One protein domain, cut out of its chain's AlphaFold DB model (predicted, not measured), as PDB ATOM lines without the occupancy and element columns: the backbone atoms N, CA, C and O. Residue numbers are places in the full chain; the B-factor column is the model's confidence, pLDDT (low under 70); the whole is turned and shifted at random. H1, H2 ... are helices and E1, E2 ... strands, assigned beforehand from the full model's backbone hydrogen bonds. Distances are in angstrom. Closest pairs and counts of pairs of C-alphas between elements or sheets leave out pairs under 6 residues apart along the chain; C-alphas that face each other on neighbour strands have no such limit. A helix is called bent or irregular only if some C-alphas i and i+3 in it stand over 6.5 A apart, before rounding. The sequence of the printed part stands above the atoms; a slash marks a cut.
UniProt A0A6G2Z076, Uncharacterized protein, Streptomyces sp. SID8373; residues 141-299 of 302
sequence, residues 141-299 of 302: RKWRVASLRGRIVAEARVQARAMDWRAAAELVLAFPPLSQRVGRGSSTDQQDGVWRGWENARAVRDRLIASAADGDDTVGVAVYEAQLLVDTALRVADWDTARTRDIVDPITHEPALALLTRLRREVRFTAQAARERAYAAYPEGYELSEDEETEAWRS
ATOM      1  N   ARG A 141     -27.953  24.105 -37.718       80.12
ATOM      2  CA  ARG A 141     -27.665  25.545 -37.616       80.12
ATOM      3  C   ARG A 141     -26.291  25.811 -37.003       80.12
ATOM      4  O   ARG A 141     -25.483  26.513 -37.604       80.12
ATOM      5  N   LYS A 142     -25.967  25.173 -35.871       83.19
ATOM      6  CA  LYS A 142     -24.630  25.274 -35.251       83.19
ATOM      7  C   LYS A 142     -23.513  24.834 -36.197       83.19
ATOM      8  O   LYS A 142     -22.485  25.501 -36.274       83.19
ATOM      9  N   TRP A 143     -23.712  23.728 -36.912       84.06
ATOM     10  CA  TRP A 143     -22.743  23.236 -37.888       84.06
ATOM     11  C   TRP A 143     -22.568  24.215 -39.055       84.06
ATOM     12  O   TRP A 143     -21.435  24.538 -39.386       84.06
ATOM     13  N   ARG A 144     -23.655  24.761 -39.618       83.94
ATOM     14  CA  ARG A 144     -23.597  25.752 -40.710       83.94
ATOM     15  C   ARG A 144     -22.833  27.011 -40.297       83.94
ATOM     16  O   ARG A 144     -21.930  27.430 -41.013       83.94
ATOM     17  N   VAL A 145     -23.128  27.557 -39.115       86.94
ATOM     18  CA  VAL A 145     -22.396  28.709 -38.561       86.94
ATOM     19  C   VAL A 145     -20.909  28.381 -38.382       86.94
ATOM     20  O   VAL A 145     -20.045  29.171 -38.758       86.94
ATOM     21  N   ALA A 146     -20.583  27.199 -37.850       86.31
ATOM     22  CA  ALA A 146     -19.194  26.764 -37.711       86.31
ATOM     23  C   ALA A 146     -18.483  26.612 -39.069       86.31
ATOM     24  O   ALA A 146     -17.324  27.008 -39.187       86.31
ATOM     25  N   SER A 147     -19.172  26.103 -40.093       85.31
ATOM     26  CA  SER A 147     -18.652  25.988 -41.459       85.31
ATOM     27  C   SER A 147     -18.360  27.357 -42.077       85.31
ATOM     28  O   SER A 147     -17.275  27.550 -42.621       85.31
ATOM     29  N   LEU A 148     -19.260  28.338 -41.930       86.56
ATOM     30  CA  LEU A 148     -19.033  29.710 -42.410       86.56
ATOM     31  C   LEU A 148     -17.856  30.385 -41.695       86.56
ATOM     32  O   LEU A 148     -17.007  31.003 -42.340       86.56
ATOM     33  N   ARG A 149     -17.735  30.201 -40.372       88.56
ATOM     34  CA  ARG A 149     -16.554  30.660 -39.623       88.56
ATOM     35  C   ARG A 149     -15.272  30.000 -40.131       88.56
ATOM     36  O   ARG A 149     -14.263  30.676 -40.317       88.56
ATOM     37  N   GLY A 150     -15.312  28.689 -40.363       86.50
ATOM     38  CA  GLY A 150     -14.198  27.929 -40.926       86.50
ATOM     39  C   GLY A 150     -13.779  28.455 -42.299       86.50
ATOM     40  O   GLY A 150     -12.585  28.616 -42.539       86.50
ATOM     41  N   ARG A 151     -14.748  28.808 -43.151       86.00
ATOM     42  CA  ARG A 151     -14.518  29.394 -44.478       86.00
ATOM     43  C   ARG A 151     -13.756  30.716 -44.399       86.00
ATOM     44  O   ARG A 151     -12.723  30.838 -45.046       86.00
ATOM     45  N   ILE A 152     -14.177  31.648 -43.537       88.69
ATOM     46  CA  ILE A 152     -13.472  32.932 -43.338       88.69
ATOM     47  C   ILE A 152     -11.995  32.708 -42.976       88.69
ATOM     48  O   ILE A 152     -11.113  33.432 -43.443       88.69
ATOM     49  N   VAL A 153     -11.708  31.700 -42.149       89.00
ATOM     50  CA  VAL A 153     -10.332  31.349 -41.770       89.00
ATOM     51  C   VAL A 153      -9.580  30.678 -42.920       89.00
ATOM     52  O   VAL A 153      -8.407  30.977 -43.123       89.00
ATOM     53  N   ALA A 154     -10.230  29.790 -43.674       83.31
ATOM     54  CA  ALA A 154      -9.622  29.075 -44.795       83.31
ATOM     55  C   ALA A 154      -9.276  30.003 -45.973       83.31
ATOM     56  O   ALA A 154      -8.226  29.843 -46.589       83.31
ATOM     57  N   GLU A 155     -10.128  30.988 -46.256       86.44
ATOM     58  CA  GLU A 155      -9.947  31.968 -47.334       86.44
ATOM     59  C   GLU A 155      -8.975  33.094 -46.969       86.44
ATOM     60  O   GLU A 155      -8.487  33.811 -47.849       86.44
ATOM     61  N   ALA A 156      -8.667  33.264 -45.679       93.00
ATOM     62  CA  ALA A 156      -7.685  34.240 -45.245       93.00
ATOM     63  C   ALA A 156      -6.324  33.937 -45.882       93.00
ATOM     64  O   ALA A 156      -5.858  32.796 -45.894       93.00
ATOM     65  N   ARG A 157      -5.677  34.979 -46.409       94.75
ATOM     66  CA  ARG A 157      -4.383  34.864 -47.080       94.75
ATOM     67  C   ARG A 157      -3.279  35.455 -46.225       94.75
ATOM     68  O   ARG A 157      -3.369  36.609 -45.812       94.75
ATOM     69  N   VAL A 158      -2.242  34.661 -46.000       95.44
ATOM     70  CA  VAL A 158      -0.990  35.084 -45.382       95.44
ATOM     71  C   VAL A 158      -0.176  35.782 -46.454       95.44
ATOM     72  O   VAL A 158       0.135  35.184 -47.485       95.44
ATOM     73  N   GLN A 159       0.120  37.054 -46.223       94.38
ATOM     74  CA  GLN A 159       0.872  37.888 -47.150       94.38
ATOM     75  C   GLN A 159       2.357  37.813 -46.792       94.38
ATOM     76  O   GLN A 159       2.738  38.126 -45.666       94.38
ATOM     77  N   ALA A 160       3.190  37.391 -47.738       92.75
ATOM     78  CA  ALA A 160       4.647  37.436 -47.614       92.75
ATOM     79  C   ALA A 160       5.283  37.580 -49.000       92.75
ATOM     80  O   ALA A 160       4.596  37.453 -50.015       92.75
ATOM     81  N   ARG A 161       6.591  37.848 -49.051       92.44
ATOM     82  CA  ARG A 161       7.302  38.004 -50.326       92.44
ATOM     83  C   ARG A 161       7.315  36.690 -51.103       92.44
ATOM     84  O   ARG A 161       7.462  35.618 -50.513       92.44
ATOM     85  N   ALA A 162       7.230  36.762 -52.427       91.94
ATOM     86  CA  ALA A 162       7.281  35.603 -53.312       91.94
ATOM     87  C   ALA A 162       8.548  34.767 -53.076       91.94
ATOM     88  O   ALA A 162       8.479  33.537 -53.028       91.94
ATOM     89  N   MET A 163       9.687  35.428 -52.843       91.94
ATOM     90  CA  MET A 163      10.951  34.768 -52.501       91.94
ATOM     91  C   MET A 163      10.893  33.969 -51.188       91.94
ATOM     92  O   MET A 163      11.480  32.891 -51.109       91.94
ATOM     93  N   ASP A 164      10.147  34.446 -50.183       94.31
ATOM     94  CA  ASP A 164      10.010  33.780 -48.883       94.31
ATOM     95  C   ASP A 164       9.194  32.480 -49.044       94.31
ATOM     96  O   ASP A 164       9.582  31.419 -48.544       94.31
ATOM     97  N   TRP A 165       8.099  32.533 -49.815       94.94
ATOM     98  CA  TRP A 165       7.304  31.348 -50.153       94.94
ATOM     99  C   TRP A 165       8.070  30.358 -51.024       94.94
ATOM    100  O   TRP A 165       7.996  29.148 -50.795       94.94
ATOM    101  N   ARG A 166       8.828  30.865 -52.000       93.69
ATOM    102  CA  ARG A 166       9.678  30.052 -52.868       93.69
ATOM    103  C   ARG A 166      10.724  29.300 -52.056       93.69
ATOM    104  O   ARG A 166      10.839  28.092 -52.217       93.69
ATOM    105  N   ALA A 167      11.440  29.979 -51.162       93.81
ATOM    106  CA  ALA A 167      12.453  29.348 -50.323       93.81
ATOM    107  C   ALA A 167      11.867  28.237 -49.435       93.81
ATOM    108  O   ALA A 167      12.434  27.147 -49.367       93.81
ATOM    109  N   ALA A 168      10.703  28.464 -48.818       95.06
ATOM    110  CA  ALA A 168      10.025  27.435 -48.029       95.06
ATOM    111  C   ALA A 168       9.578  26.231 -48.884       95.06
ATOM    112  O   ALA A 168       9.723  25.084 -48.459       95.06
ATOM    113  N   ALA A 169       9.058  26.473 -50.092       95.19
ATOM    114  CA  ALA A 169       8.633  25.414 -51.007       95.19
ATOM    115  C   ALA A 169       9.812  24.589 -51.537       95.19
ATOM    116  O   ALA A 169       9.768  23.361 -51.478       95.19
ATOM    117  N   GLU A 170      10.881  25.240 -52.003       94.00
ATOM    118  CA  GLU A 170      12.085  24.557 -52.493       94.00
ATOM    119  C   GLU A 170      12.750  23.726 -51.391       94.00
ATOM    120  O   GLU A 170      13.174  22.596 -51.641       94.00
ATOM    121  N   LEU A 171      12.752  24.228 -50.151       93.31
ATOM    122  CA  LEU A 171      13.247  23.476 -49.006       93.31
ATOM    123  C   LEU A 171      12.476  22.162 -48.817       93.31
ATOM    124  O   LEU A 171      13.094  21.107 -48.726       93.31
ATOM    125  N   VAL A 172      11.140  22.187 -48.814       93.50
ATOM    126  CA  VAL A 172      10.329  20.959 -48.691       93.50
ATOM    127  C   VAL A 172      10.548  20.014 -49.874       93.50
ATOM    128  O   VAL A 172      10.677  18.801 -49.695       93.50
ATOM    129  N   LEU A 173      10.608  20.551 -51.094       93.38
ATOM    130  CA  LEU A 173      10.731  19.748 -52.309       93.38
ATOM    131  C   LEU A 173      12.092  19.052 -52.435       93.38
ATOM    132  O   LEU A 173      12.160  17.971 -53.025       93.38
ATOM    133  N   ALA A 174      13.144  19.614 -51.837       89.88
ATOM    134  CA  ALA A 174      14.471  19.006 -51.791       89.88
ATOM    135  C   ALA A 174      14.541  17.716 -50.946       89.88
ATOM    136  O   ALA A 174      15.465  16.915 -51.144       89.88
ATOM    137  N   PHE A 175      13.567  17.484 -50.057       87.00
ATOM    138  CA  PHE A 175      13.477  16.306 -49.183       87.00
ATOM    139  C   PHE A 175      12.194  15.494 -49.453       87.00
ATOM    140  O   PHE A 175      11.293  15.457 -48.606       87.00
ATOM    141  N   PRO A 176      12.077  14.829 -50.620       81.94
ATOM    142  CA  PRO A 176      10.866  14.109 -51.001       81.94
ATOM    143  C   PRO A 176      10.508  12.987 -50.006       81.94
ATOM    144  O   PRO A 176      11.403  12.353 -49.450       81.94
ATOM    145  N   PRO A 177       9.222  12.633 -49.824       80.19
ATOM    146  CA  PRO A 177       8.795  11.633 -48.831       80.19
ATOM    147  C   PRO A 177       9.506  10.271 -48.948       80.19
ATOM    148  O   PRO A 177       9.744   9.582 -47.957       80.19
ATOM    149  N   LEU A 178       9.918   9.892 -50.162       72.25
ATOM    150  CA  LEU A 178      10.677   8.665 -50.411       72.25
ATOM    151  C   LEU A 178      12.109   8.711 -49.857       72.25
ATOM    152  O   LEU A 178      12.595   7.681 -49.392       72.25
ATOM    153  N   SER A 179      12.769   9.878 -49.816       68.12
ATOM    154  CA  SER A 179      14.067  10.010 -49.131       68.12
ATOM    155  C   SER A 179      13.932   9.846 -47.615       68.12
ATOM    156  O   SER A 179      14.915   9.579 -46.933       68.12
ATOM    157  N   GLN A 180      12.703   9.949 -47.104       69.38
ATOM    158  CA  GLN A 180      12.327   9.758 -45.704       69.38
ATOM    159  C   GLN A 180      11.860   8.321 -45.407       69.38
ATOM    160  O   GLN A 180      11.505   8.014 -44.274       69.38
ATOM    161  N   ARG A 181      11.834   7.433 -46.419       80.75
ATOM    162  CA  ARG A 181      11.245   6.079 -46.353       80.75
ATOM    163  C   ARG A 181       9.767   6.065 -45.922       80.75
ATOM    164  O   ARG A 181       9.287   5.060 -45.404       80.75
ATOM    165  N   VAL A 182       9.030   7.152 -46.165       81.06
ATOM    166  CA  VAL A 182       7.608   7.261 -45.813       81.06
ATOM    167  C   VAL A 182       6.743   6.873 -47.011       81.06
ATOM    168  O   VAL A 182       6.697   7.571 -48.027       81.06
ATOM    169  N   GLY A 183       6.030   5.751 -46.896       82.12
ATOM    170  CA  GLY A 183       5.044   5.324 -47.890       82.12
ATOM    171  C   GLY A 183       3.779   6.185 -47.844       82.12
ATOM    172  O   GLY A 183       3.332   6.577 -46.763       82.12
ATOM    173  N   ARG A 184       3.183   6.463 -49.007       85.62
ATOM    174  CA  ARG A 184       1.923   7.219 -49.097       85.62
ATOM    175  C   ARG A 184       0.800   6.454 -48.401       85.62
ATOM    176  O   ARG A 184       0.642   5.258 -48.634       85.62
ATOM    177  N   GLY A 185       0.047   7.127 -47.535       82.56
ATOM    178  CA  GLY A 185      -1.020   6.516 -46.741       82.56
ATOM    179  C   GLY A 185      -0.547   5.632 -45.580       82.56
ATOM    180  O   GLY A 185      -1.390   5.040 -44.906       82.56
ATOM    181  N   SER A 186       0.766   5.547 -45.321       86.88
ATOM    182  CA  SER A 186       1.305   4.889 -44.122       86.88
ATOM    183  C   SER A 186       0.840   5.589 -42.839       86.88
ATOM    184  O   SER A 186       0.413   6.740 -42.874       86.88
ATOM    185  N   SER A 187       0.952   4.923 -41.687       86.94
ATOM    186  CA  SER A 187       0.623   5.535 -40.390       86.94
ATOM    187  C   SER A 187       1.420   6.817 -40.135       86.94
ATOM    188  O   SER A 187       0.849   7.808 -39.689       86.94
ATOM    189  N   THR A 188       2.708   6.822 -40.486       83.75
ATOM    190  CA  THR A 188       3.567   8.010 -40.430       83.75
ATOM    191  C   THR A 188       3.044   9.112 -41.346       83.75
ATOM    192  O   THR A 188       2.920  10.248 -40.917       83.75
ATOM    193  N   ASP A 189       2.643   8.799 -42.579       83.94
ATOM    194  CA  ASP A 189       2.048   9.797 -43.476       83.94
ATOM    195  C   ASP A 189       0.712  10.351 -42.950       83.94
ATOM    196  O   ASP A 189       0.455  11.546 -43.046       83.94
ATOM    197  N   GLN A 190      -0.128   9.513 -42.340       83.56
ATOM    198  CA  GLN A 190      -1.406   9.943 -41.760       83.56
ATOM    199  C   GLN A 190      -1.225  10.840 -40.528       83.56
ATOM    200  O   GLN A 190      -2.008  11.769 -40.332       83.56
ATOM    201  N   GLN A 191      -0.215  10.562 -39.701       83.69
ATOM    202  CA  GLN A 191       0.085  11.341 -38.496       83.69
ATOM    203  C   GLN A 191       0.825  12.637 -38.828       83.69
ATOM    204  O   GLN A 191       0.464  13.705 -38.337       83.69
ATOM    205  N   ASP A 192       1.842  12.543 -39.681       81.00
ATOM    206  CA  ASP A 192       2.782  13.628 -39.934       81.00
ATOM    207  C   ASP A 192       2.469  14.423 -41.204       81.00
ATOM    208  O   ASP A 192       3.000  15.521 -41.371       81.00
ATOM    209  N   GLY A 193       1.625  13.904 -42.097       83.31
ATOM    210  CA  GLY A 193       1.214  14.580 -43.325       83.31
ATOM    211  C   GLY A 193       2.349  14.793 -44.328       83.31
ATOM    212  O   GLY A 193       2.322  15.786 -45.052       83.31
ATOM    213  N   VAL A 194       3.355  13.912 -44.368       84.44
ATOM    214  CA  VAL A 194       4.593  14.102 -45.153       84.44
ATOM    215  C   VAL A 194       4.305  14.234 -46.652       84.44
ATOM    216  O   VAL A 194       4.782  15.177 -47.288       84.44
ATOM    217  N   TRP A 195       3.486  13.345 -47.224       86.69
ATOM    218  CA  TRP A 195       3.096  13.439 -48.634       86.69
ATOM    219  C   TRP A 195       2.224  14.661 -48.899       86.69
ATOM    220  O   TRP A 195       2.444  15.374 -49.878       86.69
ATOM    221  N   ARG A 196       1.281  14.950 -47.995       89.38
ATOM    222  CA  ARG A 196       0.392  16.113 -48.108       89.38
ATOM    223  C   ARG A 196       1.175  17.430 -48.106       89.38
ATOM    224  O   ARG A 196       0.877  18.320 -48.897       89.38
ATOM    225  N   GLY A 197       2.179  17.549 -47.239       89.00
ATOM    226  CA  GLY A 197       3.060  18.712 -47.151       89.00
ATOM    227  C   GLY A 197       3.905  18.904 -48.409       89.00
ATOM    228  O   GLY A 197       3.989  20.019 -48.924       89.00
ATOM    229  N   TRP A 198       4.466  17.819 -48.952       92.75
ATOM    230  CA  TRP A 198       5.244  17.862 -50.193       92.75
ATOM    231  C   TRP A 198       4.394  18.244 -51.415       92.75
ATOM    232  O   TRP A 198       4.796  19.089 -52.217       92.75
ATOM    233  N   GLU A 199       3.189  17.684 -51.542       93.06
ATOM    234  CA  GLU A 199       2.245  18.034 -52.614       93.06
ATOM    235  C   GLU A 199       1.789  19.494 -52.519       93.06
ATOM    236  O   GLU A 199       1.736  20.197 -53.530       93.06
ATOM    237  N   ASN A 200       1.534  19.981 -51.302       93.12
ATOM    238  CA  ASN A 200       1.219  21.384 -51.054       93.12
ATOM    239  C   ASN A 200       2.378  22.315 -51.452       93.12
ATOM    240  O   ASN A 200       2.152  23.312 -52.134       93.12
ATOM    241  N   ALA A 201       3.622  21.971 -51.099       93.69
ATOM    242  CA  ALA A 201       4.802  22.740 -51.501       93.69
ATOM    243  C   ALA A 201       4.937  22.829 -53.029       93.69
ATOM    244  O   ALA A 201       5.191  23.908 -53.567       93.69
ATOM    245  N   ARG A 202       4.679  21.723 -53.740       94.56
ATOM    246  CA  ARG A 202       4.638  21.709 -55.207       94.56
ATOM    247  C   ARG A 202       3.562  22.650 -55.750       94.56
ATOM    248  O   ARG A 202       3.858  23.468 -56.614       94.56
ATOM    249  N   ALA A 203       2.343  22.579 -55.217       92.81
ATOM    250  CA  ALA A 203       1.232  23.424 -55.652       92.81
ATOM    251  C   ALA A 203       1.470  24.923 -55.387       92.81
ATOM    252  O   ALA A 203       1.032  25.766 -56.171       92.81
ATOM    253  N   VAL A 204       2.145  25.281 -54.290       91.38
ATOM    254  CA  VAL A 204       2.540  26.673 -54.008       91.38
ATOM    255  C   VAL A 204       3.617  27.136 -54.990       91.38
ATOM    256  O   VAL A 204       3.471  28.202 -55.582       91.38
ATOM    257  N   ARG A 205       4.657  26.328 -55.230       92.25
ATOM    258  CA  ARG A 205       5.714  26.659 -56.200       92.25
ATOM    259  C   ARG A 205       5.154  26.854 -57.609       92.25
ATOM    260  O   ARG A 205       5.455  27.855 -58.249       92.25
ATOM    261  N   ASP A 206       4.324  25.927 -58.079       90.81
ATOM    262  CA  ASP A 206       3.749  25.989 -59.425       90.81
ATOM    263  C   ASP A 206       2.852  27.241 -59.585       90.81
ATOM    264  O   ASP A 206       2.862  27.876 -60.640       90.81
ATOM    265  N   ARG A 207       2.162  27.677 -58.514       89.19
ATOM    266  CA  ARG A 207       1.426  28.957 -58.479       89.19
ATOM    267  C   ARG A 207       2.331  30.183 -58.555       89.19
ATOM    268  O   ARG A 207       2.016  31.089 -59.316       89.19
ATOM    269  N   LEU A 208       3.432  30.212 -57.800       87.50
ATOM    270  CA  LEU A 208       4.397  31.320 -57.832       87.50
ATOM    271  C   LEU A 208       5.029  31.484 -59.221       87.50
ATOM    272  O   LEU A 208       5.217  32.606 -59.690       87.50
ATOM    273  N   ILE A 209       5.320  30.364 -59.891       85.62
ATOM    274  CA  ILE A 209       5.818  30.353 -61.273       85.62
ATOM    275  C   ILE A 209       4.753  30.907 -62.222       85.62
ATOM    276  O   ILE A 209       5.048  31.778 -63.036       85.62
ATOM    277  N   ALA A 210       3.511  30.427 -62.111       79.62
ATOM    278  CA  ALA A 210       2.415  30.867 -62.969       79.62
ATOM    279  C   ALA A 210       2.079  32.358 -62.799       79.62
ATOM    280  O   ALA A 210       1.683  33.003 -63.766       79.62
ATOM    281  N   SER A 211       2.248  32.914 -61.594       76.50
ATOM    282  CA  SER A 211       2.026  34.338 -61.337       76.50
ATOM    283  C   SER A 211       3.158  35.244 -61.824       76.50
ATOM    284  O   SER A 211       2.998  36.454 -61.729       76.50
ATOM    285  N   ALA A 212       4.276  34.686 -62.315       72.88
ATOM    286  CA  ALA A 212       5.477  35.434 -62.706       72.88
ATOM    287  C   ALA A 212       5.901  36.475 -61.652       72.88
ATOM    288  O   ALA A 212       6.316  37.574 -62.000       72.88
ATOM    289  N   ALA A 213       5.740  36.134 -60.368       68.12
ATOM    290  CA  ALA A 213       5.968  37.073 -59.278       68.12
ATOM    291  C   ALA A 213       7.463  37.408 -59.186       68.12
ATOM    292  O   ALA A 213       8.293  36.497 -59.067       68.12
ATOM    293  N   ASP A 214       7.790  38.698 -59.227       68.56
ATOM    294  CA  ASP A 214       9.135  39.194 -58.964       68.56
ATOM    295  C   ASP A 214       9.507  38.934 -57.493       68.56
ATOM    296  O   ASP A 214       8.652  38.733 -56.629       68.56
ATOM    297  N   GLY A 215      10.808  38.895 -57.182       66.50
ATOM    298  CA  GLY A 215      11.306  38.450 -55.870       66.50
ATOM    299  C   GLY A 215      10.715  39.203 -54.668       66.50
ATOM    300  O   GLY A 215      10.475  38.589 -53.623       66.50
ATOM    301  N   ASP A 216      10.416  40.490 -54.851       74.56
ATOM    302  CA  ASP A 216       9.867  41.379 -53.824       74.56
ATOM    303  C   ASP A 216       8.330  41.465 -53.826       74.56
ATOM    304  O   ASP A 216       7.749  42.070 -52.919       74.56
ATOM    305  N   ASP A 217       7.651  40.834 -54.790       85.44
ATOM    306  CA  ASP A 217       6.192  40.857 -54.859       85.44
ATOM    307  C   ASP A 217       5.581  40.185 -53.632       85.44
ATOM    308  O   ASP A 217       5.988  39.102 -53.203       85.44
ATOM    309  N   THR A 218       4.553  40.810 -53.065       89.69
ATOM    310  CA  THR A 218       3.799  40.207 -51.965       89.69
ATOM    311  C   THR A 218       2.745  39.262 -52.526       89.69
ATOM    312  O   THR A 218       1.836  39.681 -53.240       89.69
ATOM    313  N   VAL A 219       2.845  37.982 -52.169       91.31
ATOM    314  CA  VAL A 219       1.918  36.934 -52.601       91.31
ATOM    315  C   VAL A 219       1.148  36.390 -51.405       91.31
ATOM    316  O   VAL A 219       1.715  36.029 -50.371       91.31
ATOM    317  N   GLY A 220      -0.172  36.307 -51.573       91.94
ATOM    318  CA  GLY A 220      -1.078  35.748 -50.581       91.94
ATOM    319  C   GLY A 220      -1.270  34.245 -50.760       91.94
ATOM    320  O   GLY A 220      -1.873  33.825 -51.748       91.94
ATOM    321  N   VAL A 221      -0.848  33.451 -49.776       92.62
ATOM    322  CA  VAL A 221      -1.120  32.002 -49.697       92.62
ATOM    323  C   VAL A 221      -2.207  31.755 -48.651       92.62
ATOM    324  O   VAL A 221      -2.195  32.380 -47.592       92.62
ATOM    325  N   ALA A 222      -3.170  30.871 -48.929       92.69
ATOM    326  CA  ALA A 222      -4.245  30.570 -47.982       92.69
ATOM    327  C   ALA A 222      -3.673  30.064 -46.645       92.69
ATOM    328  O   ALA A 222      -2.726  29.278 -46.637       92.69
ATOM    329  N   VAL A 223      -4.248  30.481 -45.510       93.25
ATOM    330  CA  VAL A 223      -3.728  30.182 -44.157       93.25
ATOM    331  C   VAL A 223      -3.466  28.692 -43.952       93.25
ATOM    332  O   VAL A 223      -2.435  28.329 -43.390       93.25
ATOM    333  N   TYR A 224      -4.366  27.826 -44.423       90.56
ATOM    334  CA  TYR A 224      -4.202  26.378 -44.284       90.56
ATOM    335  C   TYR A 224      -2.976  25.852 -45.046       90.56
ATOM    336  O   TYR A 224      -2.170  25.100 -44.499       90.56
ATOM    337  N   GLU A 225      -2.812  26.282 -46.295       92.62
ATOM    338  CA  GLU A 225      -1.696  25.889 -47.158       92.62
ATOM    339  C   GLU A 225      -0.369  26.460 -46.652       92.62
ATOM    340  O   GLU A 225       0.643  25.761 -46.642       92.62
ATOM    341  N   ALA A 226      -0.380  27.710 -46.183       94.19
ATOM    342  CA  ALA A 226       0.778  28.375 -45.608       94.19
ATOM    343  C   ALA A 226       1.226  27.693 -44.307       94.19
ATOM    344  O   ALA A 226       2.414  27.426 -44.136       94.19
ATOM    345  N   GLN A 227       0.287  27.347 -43.418       94.00
ATOM    346  CA  GLN A 227       0.579  26.607 -42.187       94.00
ATOM    347  C   GLN A 227       1.200  25.244 -42.502       94.00
ATOM    348  O   GLN A 227       2.250  24.911 -41.957       94.00
ATOM    349  N   LEU A 228       0.587  24.484 -43.416       92.75
ATOM    350  CA  LEU A 228       1.084  23.169 -43.816       92.75
ATOM    351  C   LEU A 228       2.484  23.256 -44.443       92.75
ATOM    352  O   LEU A 228       3.350  22.443 -44.119       92.75
ATOM    353  N   LEU A 229       2.721  24.244 -45.312       94.81
ATOM    354  CA  LEU A 229       4.028  24.475 -45.925       94.81
ATOM    355  C   LEU A 229       5.090  24.787 -44.867       94.81
ATOM    356  O   LEU A 229       6.131  24.140 -44.845       94.81
ATOM    357  N   VAL A 230       4.820  25.747 -43.978       94.69
ATOM    358  CA  VAL A 230       5.778  26.195 -42.956       94.69
ATOM    359  C   VAL A 230       6.072  25.099 -41.933       94.69
ATOM    360  O   VAL A 230       7.235  24.901 -41.589       94.69
ATOM    361  N   ASP A 231       5.066  24.353 -41.470       92.75
ATOM    362  CA  ASP A 231       5.285  23.241 -40.536       92.75
ATOM    363  C   ASP A 231       6.113  22.120 -41.178       92.75
ATOM    364  O   ASP A 231       7.024  21.578 -40.549       92.75
ATOM    365  N   THR A 232       5.845  21.810 -42.452       91.12
ATOM    366  CA  THR A 232       6.627  20.817 -43.203       91.12
ATOM    367  C   THR A 232       8.060  21.303 -43.418       91.12
ATOM    368  O   THR A 232       9.002  20.542 -43.202       91.12
ATOM    369  N   ALA A 233       8.236  22.576 -43.785       92.25
ATOM    370  CA  ALA A 233       9.537  23.202 -43.993       92.25
ATOM    371  C   ALA A 233      10.380  23.221 -42.709       92.25
ATOM    372  O   ALA A 233      11.554  22.866 -42.751       92.25
ATOM    373  N   LEU A 234       9.781  23.557 -41.560       91.12
ATOM    374  CA  LEU A 234      10.455  23.508 -40.257       91.12
ATOM    375  C   LEU A 234      10.925  22.097 -39.911       91.12
ATOM    376  O   LEU A 234      12.029  21.930 -39.409       91.12
ATOM    377  N   ARG A 235      10.116  21.074 -40.215       87.38
ATOM    378  CA  ARG A 235      10.490  19.681 -39.954       87.38
ATOM    379  C   ARG A 235      11.711  19.246 -40.767       87.38
ATOM    380  O   ARG A 235      12.563  18.547 -40.230       87.38
ATOM    381  N   VAL A 236      11.784  19.626 -42.044       87.56
ATOM    382  CA  VAL A 236      12.899  19.222 -42.919       87.56
ATOM    383  C   VAL A 236      14.138  20.110 -42.766       87.56
ATOM    384  O   VAL A 236      15.238  19.649 -43.054       87.56
ATOM    385  N   ALA A 237      13.994  21.349 -42.282       86.25
ATOM    386  CA  ALA A 237      15.116  22.269 -42.068       86.25
ATOM    387  C   ALA A 237      16.171  21.706 -41.100       86.25
ATOM    388  O   ALA A 237      17.367  21.948 -41.264       86.25
ATOM    389  N   ASP A 238      15.729  20.923 -40.114       81.94
ATOM    390  CA  ASP A 238      16.600  20.332 -39.094       81.94
ATOM    391  C   ASP A 238      17.287  19.034 -39.556       81.94
ATOM    392  O   ASP A 238      18.132  18.493 -38.843       81.94
ATOM    393  N   TRP A 239      16.951  18.509 -40.739       80.00
ATOM    394  CA  TRP A 239      17.471  17.220 -41.213       80.00
ATOM    395  C   TRP A 239      18.886  17.303 -41.774       80.00
ATOM    396  O   TRP A 239      19.714  16.434 -41.508       80.00
ATOM    397  N   ASP A 240      19.153  18.332 -42.572       83.50
ATOM    398  CA  ASP A 240      20.465  18.599 -43.151       83.50
ATOM    399  C   ASP A 240      20.657  20.112 -43.221       83.50
ATOM    400  O   ASP A 240      20.155  20.794 -44.119       83.50
ATOM    401  N   THR A 241      21.363  20.644 -42.226       84.00
ATOM    402  CA  THR A 241      21.549  22.088 -42.048       84.00
ATOM    403  C   THR A 241      22.460  22.698 -43.111       84.00
ATOM    404  O   THR A 241      22.283  23.866 -43.458       84.00
ATOM    405  N   ALA A 242      23.407  21.924 -43.655       86.31
ATOM    406  CA  ALA A 242      24.275  22.372 -44.740       86.31
ATOM    407  C   ALA A 242      23.468  22.491 -46.035       86.31
ATOM    408  O   ALA A 242      23.400  23.571 -46.618       86.31
ATOM    409  N   ARG A 243      22.740  21.433 -46.402       86.50
ATOM    410  CA  ARG A 243      21.885  21.437 -47.592       86.50
ATOM    411  C   ARG A 243      20.748  22.453 -47.498       86.50
ATOM    412  O   ARG A 243      20.418  23.101 -48.484       86.50
ATOM    413  N   THR A 244      20.168  22.629 -46.313       88.75
ATOM    414  CA  THR A 244      19.163  23.671 -46.053       88.75
ATOM    415  C   THR A 244      19.719  25.066 -46.334       88.75
ATOM    416  O   THR A 244      19.035  25.882 -46.953       88.75
ATOM    417  N   ARG A 245      20.968  25.340 -45.928       88.88
ATOM    418  CA  ARG A 245      21.640  26.609 -46.228       88.88
ATOM    419  C   ARG A 245      21.847  26.779 -47.732       88.88
ATOM    420  O   ARG A 245      21.476  27.821 -48.253       88.88
ATOM    421  N   ASP A 246      22.344  25.751 -48.414       90.75
ATOM    422  CA  ASP A 246      22.609  25.796 -49.859       90.75
ATOM    423  C   ASP A 246      21.341  26.048 -50.697       90.75
ATOM    424  O   ASP A 246      21.421  26.583 -51.799       90.75
ATOM    425  N   ILE A 247      20.165  25.679 -50.178       90.44
ATOM    426  CA  ILE A 247      18.871  25.917 -50.833       90.44
ATOM    427  C   ILE A 247      18.338  27.323 -50.543       90.44
ATOM    428  O   ILE A 247      17.862  28.000 -51.453       90.44
ATOM    429  N   VAL A 248      18.359  27.749 -49.276       91.12
ATOM    430  CA  VAL A 248      17.664  28.971 -48.835       91.12
ATOM    431  C   VAL A 248      18.519  30.224 -49.026       91.12
ATOM    432  O   VAL A 248      18.002  31.249 -49.469       91.12
ATOM    433  N   ASP A 249      19.820  30.146 -48.737       89.69
ATOM    434  CA  ASP A 249      20.730  31.298 -48.757       89.69
ATOM    435  C   ASP A 249      20.800  32.002 -50.126       89.69
ATOM    436  O   ASP A 249      20.723  33.232 -50.154       89.69
ATOM    437  N   PRO A 250      20.819  31.291 -51.275       91.31
ATOM    438  CA  PRO A 250      20.794  31.943 -52.584       91.31
ATOM    439  C   PRO A 250      19.472  32.646 -52.913       91.31
ATOM    440  O   PRO A 250      19.439  33.464 -53.828       91.31
ATOM    441  N   ILE A 251      18.379  32.299 -52.223       89.25
ATOM    442  CA  ILE A 251      17.044  32.839 -52.499       89.25
ATOM    443  C   ILE A 251      16.776  34.064 -51.633       89.25
ATOM    444  O   ILE A 251      16.305  35.064 -52.162       89.25
ATOM    445  N   THR A 252      17.034  33.990 -50.322       88.25
ATOM    446  CA  THR A 252      16.634  35.040 -49.367       88.25
ATOM    447  C   THR A 252      17.781  35.738 -48.655       88.25
ATOM    448  O   THR A 252      17.537  36.778 -48.043       88.25
ATOM    449  N   HIS A 253      19.001  35.189 -48.703       88.19
ATOM    450  CA  HIS A 253      20.152  35.639 -47.904       88.19
ATOM    451  C   HIS A 253      19.867  35.696 -46.385       88.19
ATOM    452  O   HIS A 253      20.551  36.384 -45.626       88.19
ATOM    453  N   GLU A 254      18.828  34.986 -45.932       89.12
ATOM    454  CA  GLU A 254      18.383  34.898 -44.542       89.12
ATOM    455  C   GLU A 254      18.558  33.447 -44.055       89.12
ATOM    456  O   GLU A 254      18.240  32.511 -44.795       89.12
ATOM    457  N   PRO A 255      18.998  33.207 -42.803       90.50
ATOM    458  CA  PRO A 255      19.013  31.862 -42.240       90.50
ATOM    459  C   PRO A 255      17.623  31.209 -42.276       90.50
ATOM    460  O   PRO A 255      16.640  31.804 -41.832       90.50
ATOM    461  N   ALA A 256      17.545  29.949 -42.716       90.62
ATOM    462  CA  ALA A 256      16.276  29.234 -42.896       90.62
ATOM    463  C   ALA A 256      15.374  29.248 -41.649       90.62
ATOM    464  O   ALA A 256      14.170  29.475 -41.754       90.62
ATOM    465  N   LEU A 257      15.944  29.077 -40.451       91.62
ATOM    466  CA  LEU A 257      15.169  29.112 -39.209       91.62
ATOM    467  C   LEU A 257      14.543  30.492 -38.940       91.62
ATOM    468  O   LEU A 257      13.416  30.558 -38.447       91.62
ATOM    469  N   ALA A 258      15.239  31.584 -39.269       92.12
ATOM    470  CA  ALA A 258      14.725  32.944 -39.102       92.12
ATOM    471  C   ALA A 258      13.560  33.207 -40.071       92.12
ATOM    472  O   ALA A 258      12.471  33.583 -39.624       92.12
ATOM    473  N   LEU A 259      13.743  32.848 -41.348       94.50
ATOM    474  CA  LEU A 259      12.710  32.911 -42.385       94.50
ATOM    475  C   LEU A 259      11.445  32.147 -41.967       94.50
ATOM    476  O   LEU A 259      10.341  32.696 -41.955       94.50
ATOM    477  N   LEU A 260      11.595  30.873 -41.593       95.00
ATOM    478  CA  LEU A 260      10.466  30.010 -41.249       95.00
ATOM    479  C   LEU A 260       9.778  30.446 -39.954       95.00
ATOM    480  O   LEU A 260       8.556  30.352 -39.844       95.00
ATOM    481  N   THR A 261      10.527  30.976 -38.985       94.50
ATOM    482  CA  THR A 261       9.948  31.533 -37.753       94.50
ATOM    483  C   THR A 261       9.130  32.790 -38.043       94.50
ATOM    484  O   THR A 261       8.032  32.939 -37.499       94.50
ATOM    485  N   ARG A 262       9.619  33.668 -38.928       95.19
ATOM    486  CA  ARG A 262       8.889  34.854 -39.395       95.19
ATOM    487  C   ARG A 262       7.605  34.456 -40.119       95.19
ATOM    488  O   ARG A 262       6.532  34.884 -39.703       95.19
ATOM    489  N   LEU A 263       7.681  33.555 -41.101       95.69
ATOM    490  CA  LEU A 263       6.497  33.039 -41.800       95.69
ATOM    491  C   LEU A 263       5.502  32.383 -40.833       95.69
ATOM    492  O   LEU A 263       4.309  32.664 -40.891       95.69
ATOM    493  N   ARG A 264       5.973  31.574 -39.876       96.62
ATOM    494  CA  ARG A 264       5.107  30.950 -38.861       96.62
ATOM    495  C   ARG A 264       4.370  31.985 -38.016       96.62
ATOM    496  O   ARG A 264       3.218  31.767 -37.639       96.62
ATOM    497  N   ARG A 265       5.030  33.096 -37.688       96.50
ATOM    498  CA  ARG A 265       4.426  34.204 -36.946       96.50
ATOM    499  C   ARG A 265       3.338  34.891 -37.773       96.50
ATOM    500  O   ARG A 265       2.242  35.075 -37.250       96.50
ATOM    501  N   GLU A 266       3.598  35.170 -39.048       95.44
ATOM    502  CA  GLU A 266       2.608  35.752 -39.968       95.44
ATOM    503  C   GLU A 266       1.386  34.849 -40.156       95.44
ATOM    504  O   GLU A 266       0.244  35.314 -40.087       95.44
ATOM    505  N   VAL A 267       1.600  33.538 -40.305       95.62
ATOM    506  CA  VAL A 267       0.505  32.563 -40.386       95.62
ATOM    507  C   VAL A 267      -0.343  32.599 -39.115       95.62
ATOM    508  O   VAL A 267      -1.569  32.680 -39.196       95.62
ATOM    509  N   ARG A 268       0.288  32.591 -37.931       95.50
ATOM    510  CA  ARG A 268      -0.426  32.647 -36.645       95.50
ATOM    511  C   ARG A 268      -1.238  33.926 -36.488       95.50
ATOM    512  O   ARG A 268      -2.403  33.841 -36.105       95.50
ATOM    513  N   PHE A 269      -0.657  35.085 -36.797       95.88
ATOM    514  CA  PHE A 269      -1.370  36.358 -36.706       95.88
ATOM    515  C   PHE A 269      -2.537  36.429 -37.681       95.88
ATOM    516  O   PHE A 269      -3.644  36.780 -37.280       95.88
ATOM    517  N   THR A 270      -2.323  36.024 -38.932       95.44
ATOM    518  CA  THR A 270      -3.381  36.010 -39.947       95.44
ATOM    519  C   THR A 270      -4.509  35.060 -39.545       95.44
ATOM    520  O   THR A 270      -5.681  35.422 -39.631       95.44
ATOM    521  N   ALA A 271      -4.173  33.864 -39.052       93.62
ATOM    522  CA  ALA A 271      -5.152  32.894 -38.577       93.62
ATOM    523  C   ALA A 271      -5.946  33.424 -37.375       93.62
ATOM    524  O   ALA A 271      -7.162  33.247 -37.321       93.62
ATOM    525  N   GLN A 272      -5.284  34.082 -36.420       95.44
ATOM    526  CA  GLN A 272      -5.945  34.678 -35.262       95.44
ATOM    527  C   GLN A 272      -6.874  35.826 -35.676       95.44
ATOM    528  O   GLN A 272      -8.051  35.797 -35.328       95.44
ATOM    529  N   ALA A 273      -6.397  36.767 -36.491       94.38
ATOM    530  CA  ALA A 273      -7.211  37.870 -36.994       94.38
ATOM    531  C   ALA A 273      -8.401  37.368 -37.833       94.38
ATOM    532  O   ALA A 273      -9.504  37.907 -37.759       94.38
ATOM    533  N   ALA A 274      -8.217  36.309 -38.627       93.56
ATOM    534  CA  ALA A 274      -9.310  35.685 -39.368       93.56
ATOM    535  C   ALA A 274     -10.332  35.012 -38.443       93.56
ATOM    536  O   ALA A 274     -11.529  35.137 -38.684       93.56
ATOM    537  N   ARG A 275      -9.886  34.354 -37.363       93.44
ATOM    538  CA  ARG A 275     -10.786  33.796 -36.341       93.44
ATOM    539  C   ARG A 275     -11.573  34.895 -35.640       93.44
ATOM    540  O   ARG A 275     -12.782  34.766 -35.516       93.44
ATOM    541  N   GLU A 276     -10.921  35.976 -35.226       93.88
ATOM    542  CA  GLU A 276     -11.582  37.121 -34.590       93.88
ATOM    543  C   GLU A 276     -12.636  37.737 -35.520       93.88
ATOM    544  O   GLU A 276     -13.779  37.923 -35.106       93.88
ATOM    545  N   ARG A 277     -12.312  37.934 -36.807       91.88
ATOM    546  CA  ARG A 277     -13.291  38.360 -37.823       91.88
ATOM    547  C   ARG A 277     -14.436  37.362 -37.991       91.88
ATOM    548  O   ARG A 277     -15.583  37.780 -38.086       91.88
ATOM    549  N   ALA A 278     -14.145  36.063 -38.002       91.94
ATOM    550  CA  ALA A 278     -15.160  35.021 -38.117       91.94
ATOM    551  C   ALA A 278     -16.125  35.018 -36.919       91.94
ATOM    552  O   ALA A 278     -17.331  34.880 -37.108       91.94
ATOM    553  N   TYR A 279     -15.615  35.202 -35.699       91.19
ATOM    554  CA  TYR A 279     -16.438  35.310 -34.492       91.19
ATOM    555  C   TYR A 279     -17.211  36.630 -34.412       91.19
ATOM    556  O   TYR A 279     -18.322  36.635 -33.891       91.19
ATOM    557  N   ALA A 280     -16.660  37.727 -34.937       91.56
ATOM    558  CA  ALA A 280     -17.364  39.003 -35.023       91.56
ATOM    559  C   ALA A 280     -18.498  38.969 -36.063       91.56
ATOM    560  O   ALA A 280     -19.580  39.481 -35.796       91.56
ATOM    561  N   ALA A 281     -18.264  38.344 -37.223       88.25
ATOM    562  CA  ALA A 281     -19.272  38.178 -38.273       88.25
ATOM    563  C   ALA A 281     -20.382  37.208 -37.849       88.25
ATOM    564  O   ALA A 281     -21.559  37.475 -38.060       88.25
ATOM    565  N   TYR A 282     -20.002  36.105 -37.203       89.88
ATOM    566  CA  TYR A 282     -20.925  35.087 -36.730       89.88
ATOM    567  C   TYR A 282     -20.714  34.862 -35.231       89.88
ATOM    568  O   TYR A 282     -19.943  33.972 -34.874       89.88
ATOM    569  N   PRO A 283     -21.350  35.625 -34.328       87.50
ATOM    570  CA  PRO A 283     -21.232  35.441 -32.879       87.50
ATOM    571  C   PRO A 283     -21.905  34.154 -32.374       87.50
ATOM    572  O   PRO A 283     -22.553  33.416 -33.118       87.50
ATOM    573  N   GLU A 284     -21.685  33.799 -31.107       82.38
ATOM    574  CA  GLU A 284     -22.377  32.659 -30.494       82.38
ATOM    575  C   GLU A 284     -23.890  32.910 -30.434       82.38
ATOM    576  O   GLU A 284     -24.330  34.003 -30.093       82.38
ATOM    577  N   GLY A 285     -24.686  31.903 -30.806       79.94
ATOM    578  CA  GLY A 285     -26.141  32.042 -30.906       79.94
ATOM    579  C   GLY A 285     -26.635  32.758 -32.167       79.94
ATOM    580  O   GLY A 285     -27.834  32.983 -32.272       79.94
ATOM    581  N   TYR A 286     -25.753  33.086 -33.122       83.69
ATOM    582  CA  TYR A 286     -26.155  33.689 -34.394       83.69
ATOM    583  C   TYR A 286     -27.127  32.788 -35.168       83.69
ATOM    584  O   TYR A 286     -26.864  31.594 -35.358       83.69
ATOM    585  N   GLU A 287     -28.228  33.374 -35.631       82.62
ATOM    586  CA  GLU A 287     -29.192  32.728 -36.517       82.62
ATOM    587  C   GLU A 287     -28.943  33.197 -37.951       82.62
ATOM    588  O   GLU A 287     -28.932  34.394 -38.223       82.62
ATOM    589  N   LEU A 288     -28.702  32.240 -38.850       80.81
ATOM    590  CA  LEU A 288     -28.449  32.515 -40.263       80.81
ATOM    591  C   LEU A 288     -29.722  33.006 -40.947       80.81
ATOM    592  O   LEU A 288     -30.810  32.490 -40.687       80.81
ATOM    593  N   SER A 289     -29.565  33.951 -41.867       80.25
ATOM    594  CA  SER A 289     -30.621  34.292 -42.821       80.25
ATOM    595  C   SER A 289     -30.817  33.179 -43.862       80.25
ATOM    596  O   SER A 289     -29.901  32.399 -44.126       80.25
ATOM    597  N   GLU A 290     -31.996  33.106 -44.490       74.19
ATOM    598  CA  GLU A 290     -32.296  32.105 -45.536       74.19
ATOM    599  C   GLU A 290     -31.295  32.151 -46.710       74.19
ATOM    600  O   GLU A 290     -30.911  31.111 -47.263       74.19
ATOM    601  N   ASP A 291     -30.809  33.348 -47.046       74.81
ATOM    602  CA  ASP A 291     -29.802  33.560 -48.088       74.81
ATOM    603  C   ASP A 291     -28.436  32.972 -47.687       74.81
ATOM    604  O   ASP A 291     -27.819  32.233 -48.462       74.81
ATOM    605  N   GLU A 292     -27.991  33.205 -46.449       74.06
ATOM    606  CA  GLU A 292     -26.741  32.642 -45.918       74.06
ATOM    607  C   GLU A 292     -26.817  31.122 -45.730       74.06
ATOM    608  O   GLU A 292     -25.824  30.417 -45.928       74.06
ATOM    609  N   GLU A 293     -27.992  30.587 -45.384       68.56
ATOM    610  CA  GLU A 293     -28.211  29.142 -45.321       68.56
ATOM    611  C   GLU A 293     -28.046  28.484 -46.695       68.56
ATOM    612  O   GLU A 293     -27.429  27.418 -46.809       68.56
ATOM    613  N   THR A 294     -28.558  29.135 -47.739       72.06
ATOM    614  CA  THR A 294     -28.443  28.673 -49.125       72.06
ATOM    615  C   THR A 294     -26.992  28.730 -49.605       72.06
ATOM    616  O   THR A 294     -26.507  27.799 -50.256       72.06
ATOM    617  N   GLU A 295     -26.262  29.789 -49.254       69.00
ATOM    618  CA  GLU A 295     -24.853  29.951 -49.614       69.00
ATOM    619  C   GLU A 295     -23.943  28.938 -48.897       69.00
ATOM    620  O   GLU A 295     -23.057  28.337 -49.519       69.00
ATOM    621  N   ALA A 296     -24.203  28.674 -47.612       66.50
ATOM    622  CA  ALA A 296     -23.501  27.650 -46.840       66.50
ATOM    623  C   ALA A 296     -23.705  26.244 -47.434       66.50
ATOM    624  O   ALA A 296     -22.768  25.445 -47.465       66.50
ATOM    625  N   TRP A 297     -24.904  25.947 -47.948       59.44
ATOM    626  CA  TRP A 297     -25.213  24.677 -48.614       59.44
ATOM    627  C   TRP A 297     -24.510  24.507 -49.961       59.44
ATOM    628  O   TRP A 297     -23.970  23.434 -50.229       59.44
ATOM    629  N   ARG A 298     -24.483  25.552 -50.798       59.84
ATOM    630  CA  ARG A 298     -23.787  25.517 -52.098       59.84
ATOM    631  C   ARG A 298     -22.277  25.359 -51.934       59.84
ATOM    632  O   ARG A 298     -21.650  24.650 -52.711       59.84
ATOM    633  N   SER A 299     -21.714  25.973 -50.897       54.69
ATOM    634  CA  SER A 299     -20.277  25.923 -50.612       54.69
ATOM    635  C   SER A 299     -19.813  24.577 -50.035       54.69
ATOM    636  O   SER A 299     -18.632  24.270 -50.106       54.69
TER     637      SER A 299
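This is residues 141 to 299 of the 302 residues of an uncharacterized protein of Streptomyces sp. SID8373 (UniProt A0A6G2Z076). A cluster of crossed helices, in which H2 packs on H5, H6 and H7, has the long helix H8 along one side; H8 runs on past the cluster into an arm, where H1 packs slantwise on its far part and H9 packs on H1. A ribbon of two short antiparallel strands, E1 and E2, packs with E1 on H8, and the short helices H3 and H4 lie by the first residues of H5. The printed part has 159 residues, with nine named helices and two named strands in the order H1 E1 H2 H3 H4 H5 E2 H6 H7 H8 H9; the class is mostly helix. It is only just compact, close to loose, with a radius of gyration of the C-alphas of 17.9 A and spans of 56 by 39 by 26 A.

E1, residues 157 to 161, and E2, residues 218 to 222, are antiparallel neighbours at 146 degrees; N 158 and O 221, 2.8 A apart, and N 219 and O 160, 2.8 A apart, are within hydrogen-bond range. H8, residues 256 to 281, comes closest to E1 at the C-alphas of Val 267 and Val 158, 5.8 A. H6, residues 223 to 237, touches H8 at a shallow tilt of 23 degrees, opposite ways, closest at the C-alphas of Val 223 and Val 267, 6.1 A. H2, residues 162 to 173, touches H6 with residues 168 to 172 alone, closest at the C-alphas of Val 172 and Ala 233, 5.3 A, at a steep tilt of 56 degrees. H5, residues 194 to 210, touches H2, closest at the C-alphas of Ala 201 and Ala 169, 4.7 A. H7, residues 241 to 252, touches H2 at a shallow tilt of 25 degrees, opposite ways, closest at the C-alphas of Val 248 and Ala 167, 5.4 A. H1, residues 141 to 155, touches H8 with residues 148 to 153 alone, closest at the C-alphas of Arg 149 and Ala 278, 4.8 A. H9, residues 290 to 299, touches H1, closest at the C-alphas of Ala 296 and Arg 144, 6.4 A. H3, residues 177 to 180, only just touches H5, with 3 pairs of C-alphas within 8 A, the closest those of Pro 177 and Trp 195, 6.0 A. H4, residues 187 to 192, is close to H5 but not clearly touching, closest at the C-alphas of Asp 189 and Trp 195, 6.4 A. Every O i to N i+4 pair is within hydrogen-bond range in H1, H2, H4, H5, H6, H8 and H9, and 6 of 8 are in H7; H3 is too short for such a pair.

H8 is 36.9 A long, from C-alpha 256 at (16.276, 29.234, -42.896) to C-alpha 281 at (-19.272, 38.178, -38.273). H5 measures 24.6 A, H1 21.2 A and H6 20.5 A. H7 is only just irregular: C-alphas 247 and 250 are 6.6 A apart. H1 begins at C-alpha 141, (-27.665, 25.545, -37.616).

The two C-alphas farthest apart, those of Ala 242 and Glu 290, are 57.4 A apart. The printed part has no cut and no long link. The mean pLDDT of the printed part is 87.0; residues 179 to 180, 213 to 215, 293 and 295 to 299 are under 70.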